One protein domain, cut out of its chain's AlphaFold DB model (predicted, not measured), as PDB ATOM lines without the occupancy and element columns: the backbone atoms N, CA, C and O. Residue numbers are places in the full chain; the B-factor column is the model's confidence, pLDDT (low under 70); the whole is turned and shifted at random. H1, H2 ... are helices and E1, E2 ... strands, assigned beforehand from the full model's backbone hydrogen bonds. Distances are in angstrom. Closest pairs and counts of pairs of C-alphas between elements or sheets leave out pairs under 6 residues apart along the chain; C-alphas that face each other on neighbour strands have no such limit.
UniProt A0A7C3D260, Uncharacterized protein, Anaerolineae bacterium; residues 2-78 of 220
ATOM      1  N   ILE A   2      41.950 -11.851  18.747       63.88
ATOM      2  CA  ILE A   2      41.245 -13.155  18.656       63.88
ATOM      3  C   ILE A   2      42.151 -14.382  18.439       63.88
ATOM      4  O   ILE A   2      41.874 -15.407  19.056       63.88
ATOM      5  N   PRO A   3      43.251 -14.316  17.666       58.94
ATOM      6  CA  PRO A   3      44.188 -15.437  17.520       58.94
ATOM      7  C   PRO A   3      44.879 -15.831  18.831       58.94
ATOM      8  O   PRO A   3      45.377 -16.941  18.964       58.94
ATOM      9  N   MET A   4      44.885 -14.932  19.823       66.00
ATOM     10  CA  MET A   4      45.380 -15.254  21.162       66.00
ATOM     11  C   MET A   4      44.405 -16.166  21.915       66.00
ATOM     12  O   MET A   4      44.852 -16.998  22.700       66.00
ATOM     13  N   LEU A   5      43.099 -16.060  21.635       77.31
ATOM     14  CA  LEU A   5      42.051 -16.911  22.205       77.31
ATOM     15  C   LEU A   5      41.889 -18.216  21.411       77.31
ATOM     16  O   LEU A   5      41.898 -19.303  21.982       77.31
ATOM     17  N   LEU A   6      41.800 -18.115  20.084       86.31
ATOM     18  CA  LEU A   6      41.730 -19.254  19.170       86.31
ATOM     19  C   LEU A   6      43.101 -19.490  18.544       86.31
ATOM     20  O   LEU A   6      43.448 -18.904  17.521       86.31
ATOM     21  N   TRP A   7      43.877 -20.365  19.171       89.88
ATOM     22  CA  TRP A   7      45.235 -20.696  18.742       89.88
ATOM     23  C   TRP A   7      45.297 -21.859  17.749       89.88
ATOM     24  O   TRP A   7      46.351 -22.154  17.200       89.88
ATOM     25  N   ARG A   8      44.174 -22.531  17.490       91.75
ATOM     26  CA  ARG A   8      44.035 -23.605  16.501       91.75
ATOM     27  C   ARG A   8      42.802 -23.335  15.656       91.75
ATOM     28  O   ARG A   8      41.782 -22.863  16.153       91.75
ATOM     29  N   CYS A   9      42.892 -23.623  14.361       91.06
ATOM     30  CA  CYS A   9      41.745 -23.479  13.476       91.06
ATOM     31  C   CYS A   9      40.640 -24.466  13.894       91.06
ATOM     32  O   CYS A   9      40.899 -25.671  13.910       91.06
ATOM     33  N   PRO A  10      39.407 -24.010  14.173       89.06
ATOM     34  CA  PRO A  10      38.329 -24.904  14.593       89.06
ATOM     35  C   PRO A  10      37.814 -25.819  13.469       89.06
ATOM     36  O   PRO A  10      37.073 -26.752  13.755       89.06
ATOM     37  N   LEU A  11      38.187 -25.567  12.206       88.69
ATOM     38  CA  LEU A  11      37.758 -26.377  11.059       88.69
ATOM     39  C   LEU A  11      38.804 -27.407  10.628       88.69
ATOM     40  O   LEU A  11      38.475 -28.575  10.475       88.69
ATOM     41  N   CYS A  12      40.060 -26.992  10.428       91.12
ATOM     42  CA  CYS A  12      41.124 -27.890   9.959       91.12
ATOM     43  C   CYS A  12      42.091 -28.332  11.058       91.12
ATOM     44  O   CYS A  12      43.036 -29.061  10.780       91.12
ATOM     45  N   ALA A  13      41.884 -27.881  12.298       92.12
ATOM     46  CA  ALA A  13      42.679 -28.285  13.450       92.12
ATOM     47  C   ALA A  13      44.181 -27.912  13.375       92.12
ATOM     48  O   ALA A  13      44.977 -28.347  14.202       92.12
ATOM     49  N   THR A  14      44.585 -27.058  12.433       92.12
ATOM     50  CA  THR A  14      45.968 -26.574  12.335       92.12
ATOM     51  C   THR A  14      46.244 -25.525  13.411       92.12
ATOM     52  O   THR A  14      45.519 -24.530  13.517       92.12
ATOM     53  N   ASN A  15      47.292 -25.746  14.206       91.19
ATOM     54  CA  ASN A  15      47.759 -24.809  15.231       91.19
ATOM     55  C   ASN A  15      48.373 -23.554  14.580       91.19
ATOM     56  O   ASN A  15      48.933 -23.633  13.489       91.19
ATOM     57  N   ASP A  16      48.246 -22.403  15.242       88.31
ATOM     58  CA  ASP A  16      48.846 -21.105  14.888       88.31
ATOM     59  C   ASP A  16      48.557 -20.641  13.435       88.31
ATOM     60  O   ASP A  16      49.258 -19.820  12.830       88.31
ATOM     61  N   ALA A  17      47.476 -21.169  12.849       90.50
ATOM     62  CA  ALA A  17      47.078 -20.904  11.470       90.50
ATOM     63  C   ALA A  17      46.149 -19.687  11.329       90.50
ATOM     64  O   ALA A  17      45.985 -19.183  10.216       90.50
ATOM     65  N   LEU A  18      45.539 -19.226  12.425       91.19
ATOM     66  CA  LEU A  18      44.571 -18.130  12.420       91.19
ATOM     67  C   LEU A  18      45.268 -16.766  12.430       91.19
ATOM     68  O   LEU A  18      46.129 -16.498  13.260       91.19
ATOM     69  N   VAL A  19      44.854 -15.887  11.522       90.19
ATOM     70  CA  VAL A  19      45.377 -14.523  11.381       90.19
ATOM     71  C   VAL A  19      44.241 -13.526  11.550       90.19
ATOM     72  O   VAL A  19      43.197 -13.669  10.918       90.19
ATOM     73  N   HIS A  20      44.452 -12.510  12.389       90.12
ATOM     74  CA  HIS A  20      43.521 -11.396  12.576       90.12
ATOM     75  C   HIS A  20      43.907 -10.224  11.685       90.12
ATOM     76  O   HIS A  20      45.040  -9.754  11.732       90.12
ATOM     77  N   VAL A  21      42.953  -9.741  10.900       89.38
ATOM     78  CA  VAL A  21      43.101  -8.563  10.052       89.38
ATOM     79  C   VAL A  21      42.216  -7.463  10.613       89.38
ATOM     80  O   VAL A  21      40.996  -7.475  10.424       89.38
ATOM     81  N   GLU A  22      42.853  -6.514  11.290       86.31
ATOM     82  CA  GLU A  22      42.196  -5.345  11.872       86.31
ATOM     83  C   GLU A  22      41.887  -4.313  10.786       86.31
ATOM     84  O   GLU A  22      42.732  -3.982   9.949       86.31
ATOM     85  N   ARG A  23      40.654  -3.802  10.767       82.69
ATOM     86  CA  ARG A  23      40.203  -2.830   9.768       82.69
ATOM     87  C   ARG A  23      39.589  -1.615  10.450       82.69
ATOM     88  O   ARG A  23      38.482  -1.656  10.961       82.69
ATOM     89  N   ARG A  24      40.260  -0.464  10.332       74.62
ATOM     90  CA  ARG A  24      39.893   0.804  11.001       74.62
ATOM     91  C   ARG A  24      38.468   1.316  10.721       74.62
ATOM     92  O   ARG A  24      37.946   2.098  11.506       74.62
ATOM     93  N   PHE A  25      37.840   0.883   9.625       77.62
ATOM     94  CA  PHE A  25      36.505   1.337   9.200       77.62
ATOM     95  C   PHE A  25      35.582   0.203   8.728       77.62
ATOM     96  O   PHE A  25      34.584   0.450   8.052       77.62
ATOM     97  N   ARG A  26      35.929  -1.060   8.999       78.31
ATOM     98  CA  ARG A  26      35.129  -2.230   8.602       78.31
ATOM     99  C   ARG A  26      35.166  -3.262   9.720       78.31
ATOM    100  O   ARG A  26      36.007  -3.183  10.598       78.31
ATOM    101  N   ALA A  27      34.264  -4.239   9.669       80.38
ATOM    102  CA  ALA A  27      34.377  -5.402  10.542       80.38
ATOM    103  C   ALA A  27      35.738  -6.080  10.326       80.38
ATOM    104  O   ALA A  27      36.144  -6.258   9.169       80.38
ATOM    105  N   ASP A  28      36.401  -6.439  11.423       89.56
ATOM    106  CA  ASP A  28      37.638  -7.211  11.395       89.56
ATOM    107  C   ASP A  28      37.387  -8.610  10.829       89.56
ATOM    108  O   ASP A  28      36.254  -9.111  10.790       89.56
ATOM    109  N   TRP A  29      38.464  -9.234  10.366       90.38
ATOM    110  CA  TRP A  29      38.430 -10.569   9.785       90.38
ATOM    111  C   TRP A  29      39.400 -11.474  10.513       90.38
ATOM    112  O   TRP A  29      40.485 -11.056  10.916       90.38
ATOM    113  N   VAL A  30      39.017 -12.733  10.641       91.12
ATOM    114  CA  VAL A  30      39.927 -13.808  11.004       91.12
ATOM    115  C   VAL A  30      39.963 -14.762   9.826       91.12
ATOM    116  O   VAL A  30      38.914 -15.066   9.273       91.12
ATOM    117  N   TYR A  31      41.130 -15.238   9.422       92.00
ATOM    118  CA  TYR A  31      41.209 -16.286   8.407       92.00
ATOM    119  C   TYR A  31      42.258 -17.327   8.771       92.00
ATOM    120  O   TYR A  31      43.216 -17.046   9.491       92.00
ATOM    121  N   CYS A  32      42.061 -18.548   8.291       92.38
ATOM    122  CA  CYS A  32      43.007 -19.637   8.448       92.38
ATOM    123  C   CYS A  32      43.945 -19.678   7.242       92.38
ATOM    124  O   CYS A  32      43.506 -19.945   6.126       92.38
ATOM    125  N   ARG A  33      45.249 -19.495   7.467       93.56
ATOM    126  CA  ARG A  33      46.276 -19.605   6.414       93.56
ATOM    127  C   ARG A  33      46.395 -21.008   5.813       93.56
ATOM    128  O   ARG A  33      46.978 -21.147   4.748       93.56
ATOM    129  N   HIS A  34      45.891 -22.033   6.501       94.19
ATOM    130  CA  HIS A  34      46.017 -23.421   6.062       94.19
ATOM    131  C   HIS A  34      44.833 -23.886   5.206       94.19
ATOM    132  O   HIS A  34      45.032 -24.314   4.076       94.19
ATOM    133  N   CYS A  35      43.602 -23.787   5.718       91.81
ATOM    134  CA  CYS A  35      42.411 -24.231   4.984       91.81
ATOM    135  C   CYS A  35      41.688 -23.113   4.223       91.81
ATOM    136  O   CYS A  35      40.686 -23.383   3.569       91.81
ATOM    137  N   GLY A  36      42.142 -21.862   4.342       91.00
ATOM    138  CA  GLY A  36      41.529 -20.712   3.673       91.00
ATOM    139  C   GLY A  36      40.178 -20.280   4.245       91.00
ATOM    140  O   GLY A  36      39.565 -19.372   3.703       91.00
ATOM    141  N   ALA A  37      39.694 -20.901   5.327       90.56
ATOM    142  CA  ALA A  37      38.439 -20.498   5.948       90.56
ATOM    143  C   ALA A  37      38.511 -19.061   6.478       90.56
ATOM    144  O   ALA A  37      39.506 -18.674   7.096       90.56
ATOM    145  N   GLU A  38      37.438 -18.300   6.277       91.94
ATOM    146  CA  GLU A  38      37.339 -16.897   6.669       91.94
ATOM    147  C   GLU A  38      36.178 -16.689   7.637       91.94
ATOM    148  O   GLU A  38      35.095 -17.241   7.472       91.94
ATOM    149  N   TRP A  39      36.379 -15.842   8.637       91.81
ATOM    150  CA  TRP A  39      35.360 -15.423   9.581       91.81
ATOM    151  C   TRP A  39      35.297 -13.908   9.633       91.81
ATOM    152  O   TRP A  39      36.310 -13.217   9.761       91.81
ATOM    153  N   ARG A  40      34.074 -13.390   9.626       91.44
ATOM    154  CA  ARG A  40      33.806 -11.994   9.936       91.44
ATOM    155  C   ARG A  40      33.609 -11.850  11.438       91.44
ATOM    156  O   ARG A  40      32.752 -12.519  12.018       91.44
ATOM    157  N   LEU A  41      34.375 -10.950  12.045       90.50
ATOM    158  CA  LEU A  41      34.233 -10.614  13.451       90.50
ATOM    159  C   LEU A  41      33.081  -9.625  13.648       90.50
ATOM    160  O   LEU A  41      33.026  -8.567  13.015       90.50
ATOM    161  N   ARG A  42      32.175  -9.950  14.567       89.06
ATOM    162  CA  ARG A  42      31.113  -9.064  15.037       89.06
ATOM    163  C   ARG A  42      31.271  -8.847  16.536       89.06
ATOM    164  O   ARG A  42      31.265  -9.792  17.319       89.06
ATOM    165  N   ARG A  43      31.408  -7.586  16.941       85.38
ATOM    166  CA  ARG A  43      31.399  -7.188  18.352       85.38
ATOM    167  C   ARG A  43      29.970  -6.855  18.767       85.38
ATOM    168  O   ARG A  43      29.338  -6.023  18.119       85.38
ATOM    169  N   VAL A  44      29.487  -7.470  19.843       86.12
ATOM    170  CA  VAL A  44      28.200  -7.140  20.465       86.12
ATOM    171  C   VAL A  44      28.484  -6.408  21.778       86.12
ATOM    172  O   VAL A  44      29.048  -7.008  22.689       86.12
ATOM    173  N   PRO A  45      28.187  -5.100  21.886       84.00
ATOM    174  CA  PRO A  45      28.395  -4.371  23.135       84.00
ATOM    175  C   PRO A  45      27.616  -5.008  24.292       84.00
ATOM    176  O   PRO A  45      26.425  -5.270  24.153       84.00
ATOM    177  N   GLY A  46      28.286  -5.236  25.425       85.62
ATOM    178  CA  GLY A  46      27.691  -5.890  26.599       85.62
ATOM    179  C   GLY A  46      27.678  -7.422  26.554       85.62
ATOM    180  O   GLY A  46      27.163  -8.034  27.482       85.62
ATOM    181  N   ASP A  47      28.249  -8.034  25.514       86.19
ATOM    182  CA  ASP A  47      28.310  -9.485  25.321       86.19
ATOM    183  C   ASP A  47      29.680  -9.888  24.718       86.19
ATOM    184  O   ASP A  47      30.644  -9.115  24.729       86.19
ATOM    185  N   ASN A  48      29.786 -11.112  24.208       83.25
ATOM    186  CA  ASN A  48      30.972 -11.680  23.595       83.25
ATOM    187  C   ASN A  48      31.269 -11.146  22.184       83.25
ATOM    188  O   ASN A  48      30.479 -10.484  21.505       83.25
ATOM    189  N   PHE A  49      32.467 -11.491  21.717       88.12
ATOM    190  CA  PHE A  49      32.824 -11.432  20.308       88.12
ATOM    191  C   PHE A  49      32.240 -12.643  19.582       88.12
ATOM    192  O   PHE A  49      32.328 -13.764  20.084       88.12
ATOM    193  N   TYR A  50      31.690 -12.425  18.392       91.31
ATOM    194  CA  TYR A  50      31.112 -13.470  17.554       91.31
ATOM    195  C   TYR A  50      31.896 -13.600  16.256       91.31
ATOM    196  O   TYR A  50      32.244 -12.603  15.619       91.31
ATOM    197  N   LEU A  51      32.165 -14.836  15.851       91.31
ATOM    198  CA  LEU A  51      32.792 -15.160  14.578       91.31
ATOM    199  C   LEU A  51      31.760 -15.836  13.689       91.31
ATOM    200  O   LEU A  51      31.277 -16.929  14.001       91.31
ATOM    201  N   LYS A  52      31.454 -15.178  12.572       91.25
ATOM    202  CA  LYS A  52      30.582 -15.701  11.526       91.25
ATOM    203  C   LYS A  52      31.424 -16.229  10.378       91.25
ATOM    204  O   LYS A  52      32.141 -15.445   9.763       91.25
ATOM    205  N   LEU A  53      31.326 -17.524  10.084       89.75
ATOM    206  CA  LEU A  53      32.014 -18.134   8.944       89.75
ATOM    207  C   LEU A  53      31.506 -17.524   7.622       89.75
ATOM    208  O   LEU A  53      30.297 -17.381   7.421       89.75
ATOM    209  N   VAL A  54      32.430 -17.143   6.739       86.62
ATOM    210  CA  VAL A  54      32.181 -16.528   5.428       86.62
ATOM    211  C   VAL A  54      32.730 -17.450   4.338       86.62
ATOM    212  O   VAL A  54      33.899 -17.816   4.359       86.62
ATOM    213  N   GLY A  55      31.887 -17.820   3.376       70.69
ATOM    214  CA  GLY A  55      32.259 -18.642   2.223       70.69
ATOM    215  C   GLY A  55      31.070 -18.831   1.279       70.69
ATOM    216  O   GLY A  55      29.929 -18.867   1.739       70.69
ATOM    217  N   GLN A  56      31.331 -18.899  -0.032       50.12
ATOM    218  CA  GLN A  56      30.300 -19.065  -1.071       50.12
ATOM    219  C   GLN A  56      29.843 -20.527  -1.260       50.12
ATOM    220  O   GLN A  56      28.702 -20.726  -1.655       50.12
ATOM    221  N   ASP A  57      30.671 -21.515  -0.884       52.47
ATOM    222  CA  ASP A  57      30.437 -22.961  -1.108       52.47
ATOM    223  C   ASP A  57      30.544 -23.820   0.172       52.47
ATOM    224  O   ASP A  57      30.723 -25.040   0.119       52.47
ATOM    225  N   SER A  58      30.476 -23.219   1.366       48.59
ATOM    226  CA  SER A  58      30.537 -24.007   2.598       48.59
ATOM    227  C   SER A  58      29.237 -24.799   2.784       48.59
ATOM    228  O   SER A  58      28.169 -24.219   2.959       48.59
ATOM    229  N   ILE A  59      29.342 -26.134   2.836       52.53
ATOM    230  CA  ILE A  59      28.247 -27.072   3.183       52.53
ATOM    231  C   ILE A  59      27.543 -26.664   4.499       52.53
ATOM    232  O   ILE A  59      26.386 -27.000   4.731       52.53
ATOM    233  N   LEU A  60      28.232 -25.890   5.344       55.84
ATOM    234  CA  LEU A  60      27.709 -25.232   6.537       55.84
ATOM    235  C   LEU A  60      27.556 -23.720   6.268       55.84
ATOM    236  O   LEU A  60      28.489 -22.954   6.528       55.84
ATOM    237  N   PRO A  61      26.433 -23.248   5.702       56.12
ATOM    238  CA  PRO A  61      26.226 -21.824   5.481       56.12
ATOM    239  C   PRO A  61      25.986 -21.097   6.814       56.12
ATOM    240  O   PRO A  61      25.171 -21.518   7.629       56.12
ATOM    241  N   ASN A  62      26.646 -19.947   6.996       65.56
ATOM    242  CA  ASN A  62      26.332 -18.940   8.023       65.56
ATOM    243  C   ASN A  62      26.419 -19.383   9.496       65.56
ATOM    244  O   ASN A  62      25.724 -18.814  10.339       65.56
ATOM    245  N   GLU A  63      27.286 -20.334   9.842       85.75
ATOM    246  CA  GLU A  63      27.521 -20.658  11.251       85.75
ATOM    247  C   GLU A  63      28.186 -19.465  11.967       85.75
ATOM    248  O   GLU A  63      29.346 -19.121  11.722       85.75
ATOM    249  N   GLU A  64      27.416 -18.797  12.828       90.62
ATOM    250  CA  GLU A  64      27.888 -17.762  13.746       90.62
ATOM    251  C   GLU A  64      27.887 -18.326  15.164       90.62
ATOM    252  O   GLU A  64      26.908 -18.929  15.600       90.62
ATOM    253  N   ARG A  65      29.000 -18.137  15.874       91.94
ATOM    254  CA  ARG A  65      29.150 -18.527  17.279       91.94
ATOM    255  C   ARG A  65      29.977 -17.500  18.021       91.94
ATOM    256  O   ARG A  65      30.774 -16.781  17.408       91.94
ATOM    257  N   SER A  66      29.814 -17.453  19.334       92.50
ATOM    258  CA  SER A  66      30.721 -16.705  20.199       92.50
ATOM    259  C   SER A  66      32.148 -17.270  20.110       92.50
ATOM    260  O   SER A  66      32.364 -18.439  19.778       92.50
ATOM    261  N   VAL A  67      33.150 -16.442  20.406       89.75
ATOM    262  CA  VAL A  67      34.554 -16.881  20.474       89.75
ATOM    263  C   VAL A  67      34.736 -17.991  21.513       89.75
ATOM    264  O   VAL A  67      35.495 -18.922  21.262       89.75
ATOM    265  N   THR A  68      34.005 -17.937  22.628       88.44
ATOM    266  CA  THR A  68      34.018 -18.975  23.668       88.44
ATOM    267  C   THR A  68      33.524 -20.316  23.135       88.44
ATOM    268  O   THR A  68      34.212 -21.317  23.278       88.44
ATOM    269  N   GLU A  69      32.397 -20.349  22.420       91.50
ATOM    270  CA  GLU A  69      31.904 -21.597  21.818       91.50
ATOM    271  C   GLU A  69      32.869 -22.159  20.764       91.50
ATOM    272  O   GLU A  69      33.037 -23.376  20.648       91.50
ATOM    273  N   TRP A  70      33.515 -21.289  19.981       91.25
ATOM    274  CA  TRP A  70      34.568 -21.718  19.059       91.25
ATOM    275  C   TRP A  70      35.775 -22.297  19.800       91.25
ATOM    276  O   TRP A  70      36.337 -23.298  19.353       91.25
ATOM    277  N   TYR A  71      36.148 -21.703  20.932       89.44
ATOM    278  CA  TYR A  71      37.230 -22.180  21.785       89.44
ATOM    279  C   TYR A  71      36.898 -23.543  22.401       89.44
ATOM    280  O   TYR A  71      37.714 -24.458  22.304       89.44
ATOM    281  N   ASP A  72      35.687 -23.729  22.926       89.25
ATOM    282  CA  ASP A  72      35.237 -25.005  23.491       89.25
ATOM    283  C   ASP A  72      35.253 -26.122  22.445       89.25
ATOM    284  O   ASP A  72      35.773 -27.216  22.688       89.25
ATOM    285  N   ARG A  73      34.754 -25.837  21.234       89.62
ATOM    286  CA  ARG A  73      34.808 -26.779  20.105       89.62
ATOM    287  C   ARG A  73      36.233 -27.131  19.713       89.62
ATOM    288  O   ARG A  73      36.546 -28.307  19.537       89.62
ATOM    289  N   MET A  74      37.095 -26.126  19.589       90.94
ATOM    290  CA  MET A  74      38.512 -26.326  19.304       90.94
ATOM    291  C   MET A  74      39.130 -27.237  20.371       90.94
ATOM    292  O   MET A  74      39.669 -28.292  20.028       90.94
ATOM    293  N   LYS A  75      38.973 -26.891  21.653       88.94
ATOM    294  CA  LYS A  75      39.505 -27.621  22.811       88.94
ATOM    295  C   LYS A  75      39.027 -29.073  22.862       88.94
ATOM    296  O   LYS A  75      39.837 -29.966  23.104       88.94
ATOM    297  N   ALA A  76      37.757 -29.336  22.548       89.62
ATOM    298  CA  ALA A  76      37.187 -30.686  22.518       89.62
ATOM    299  C   ALA A  76      37.887 -31.630  21.520       89.62
ATOM    300  O   ALA A  76      37.882 -32.852  21.706       89.62
ATOM    301  N   THR A  77      38.528 -31.080  20.485       91.06
ATOM    302  CA  THR A  77      39.251 -31.845  19.455       91.06
ATOM    303  C   THR A  77      40.761 -31.915  19.670       91.06
ATOM    304  O   THR A  77      41.431 -32.667  18.966       91.06
ATOM    305  N   VAL A  78      41.323 -31.172  20.632       92.94
ATOM    306  CA  VAL A  78      42.774 -31.175  20.872       92.94
ATOM    307  C   VAL A  78      43.206 -32.528  21.428       92.94
ATOM    308  O   VAL A  78      42.609 -33.050  22.371       92.94
TER     309      VAL A  78
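AT A GLANCE: This is residues 2 to 78 of the 220 residues of an uncharacterized protein of Anaerolineae bacterium (UniProt A0A7C3D260). A strongly twisted sheet of five antiparallel strands, laid side by side in chain order, makes the body, and a helix, H2, sets out directly from the end of its edge strand E5 and runs off beside the strands. The one-turn helix H1 only grazes the sheet near E1, and a long link without a named element, residues 6 to 17, runs from it to E1. The printed part has 77 residues with two named helices and five named strands, in the order H1 E1 E2 E3 E4 E5 H2; the class is mixed, helices and strands, with 38 residues, under half, in named elements. It is compact, with a radius of gyration of the C-alphas of 11.8 A, and spans 32 by 27 by 21 A.

HOW THE PARTS SIT: The sheet is a meander, each strand the antiparallel neighbour of the one before, and each successive pair is a hairpin. Inner strands E3, residues 38 to 43, and E4, residues 49 to 54, run at 150 degrees, with N 40 and O 52 2.8 A apart, within hydrogen-bond range. E2, residues 29 to 32, pairs with E3 through N 39 and O 30, 2.7 A. Edge strand E1, residues 18 to 21, pairs with E2 through N 21 and O 29, 2.8 A. The other edge strand, E5, residues 64 to 66, pairs with E4 through N 51 and O 65, 2.9 A. E1 and E5 are apart. H2, residues 67 to 77, is on the sheet at a height of 10.2 A, over none of its strands, but only just: 2 of its C-alphas fall on E5. The closest C-alphas of E4 and H2 are those of Tyr 50 and Val 67, 5.7 A. H1, residues 2 to 5, only grazes the sheet with residues 2 to 4; its closest C-alpha pair with E1 is Pro 3 and Leu 18, 5.8 A. H1 and H2 only just touch, with 3 pairs of C-alphas within 8 A, the closest being Leu 5 and Tyr 71, 7.2 A. In H2, 6 of 7 O i to N i+4 pairs are within hydrogen-bond range; H1 is too short for such a pair.

IN THESE COORDINATES: E3 measures 16.3 A from first to last C-alpha, E4 15.7 A, E2 10.2 A, E1 10.0 A and E5 7.1 A. H2 measures 15.7 A and H1 5.2 A. C-alpha 2 begins H1 at (41.245, -13.155, 18.656), C-alpha 38 begins E3 at (37.339, -16.897, 6.669), and C-alpha 77 ends H2 at (39.251, -31.845, 19.455).

THE WHOLE: The C-alphas farthest apart, Phe 25 and Val 78, are 35.1 A apart. The printed part has no cut, and H1 to E1 is the long link. Mean pLDDT of the printed part is 84.5; residues 2 to 4 and 56 to 62 are under 70.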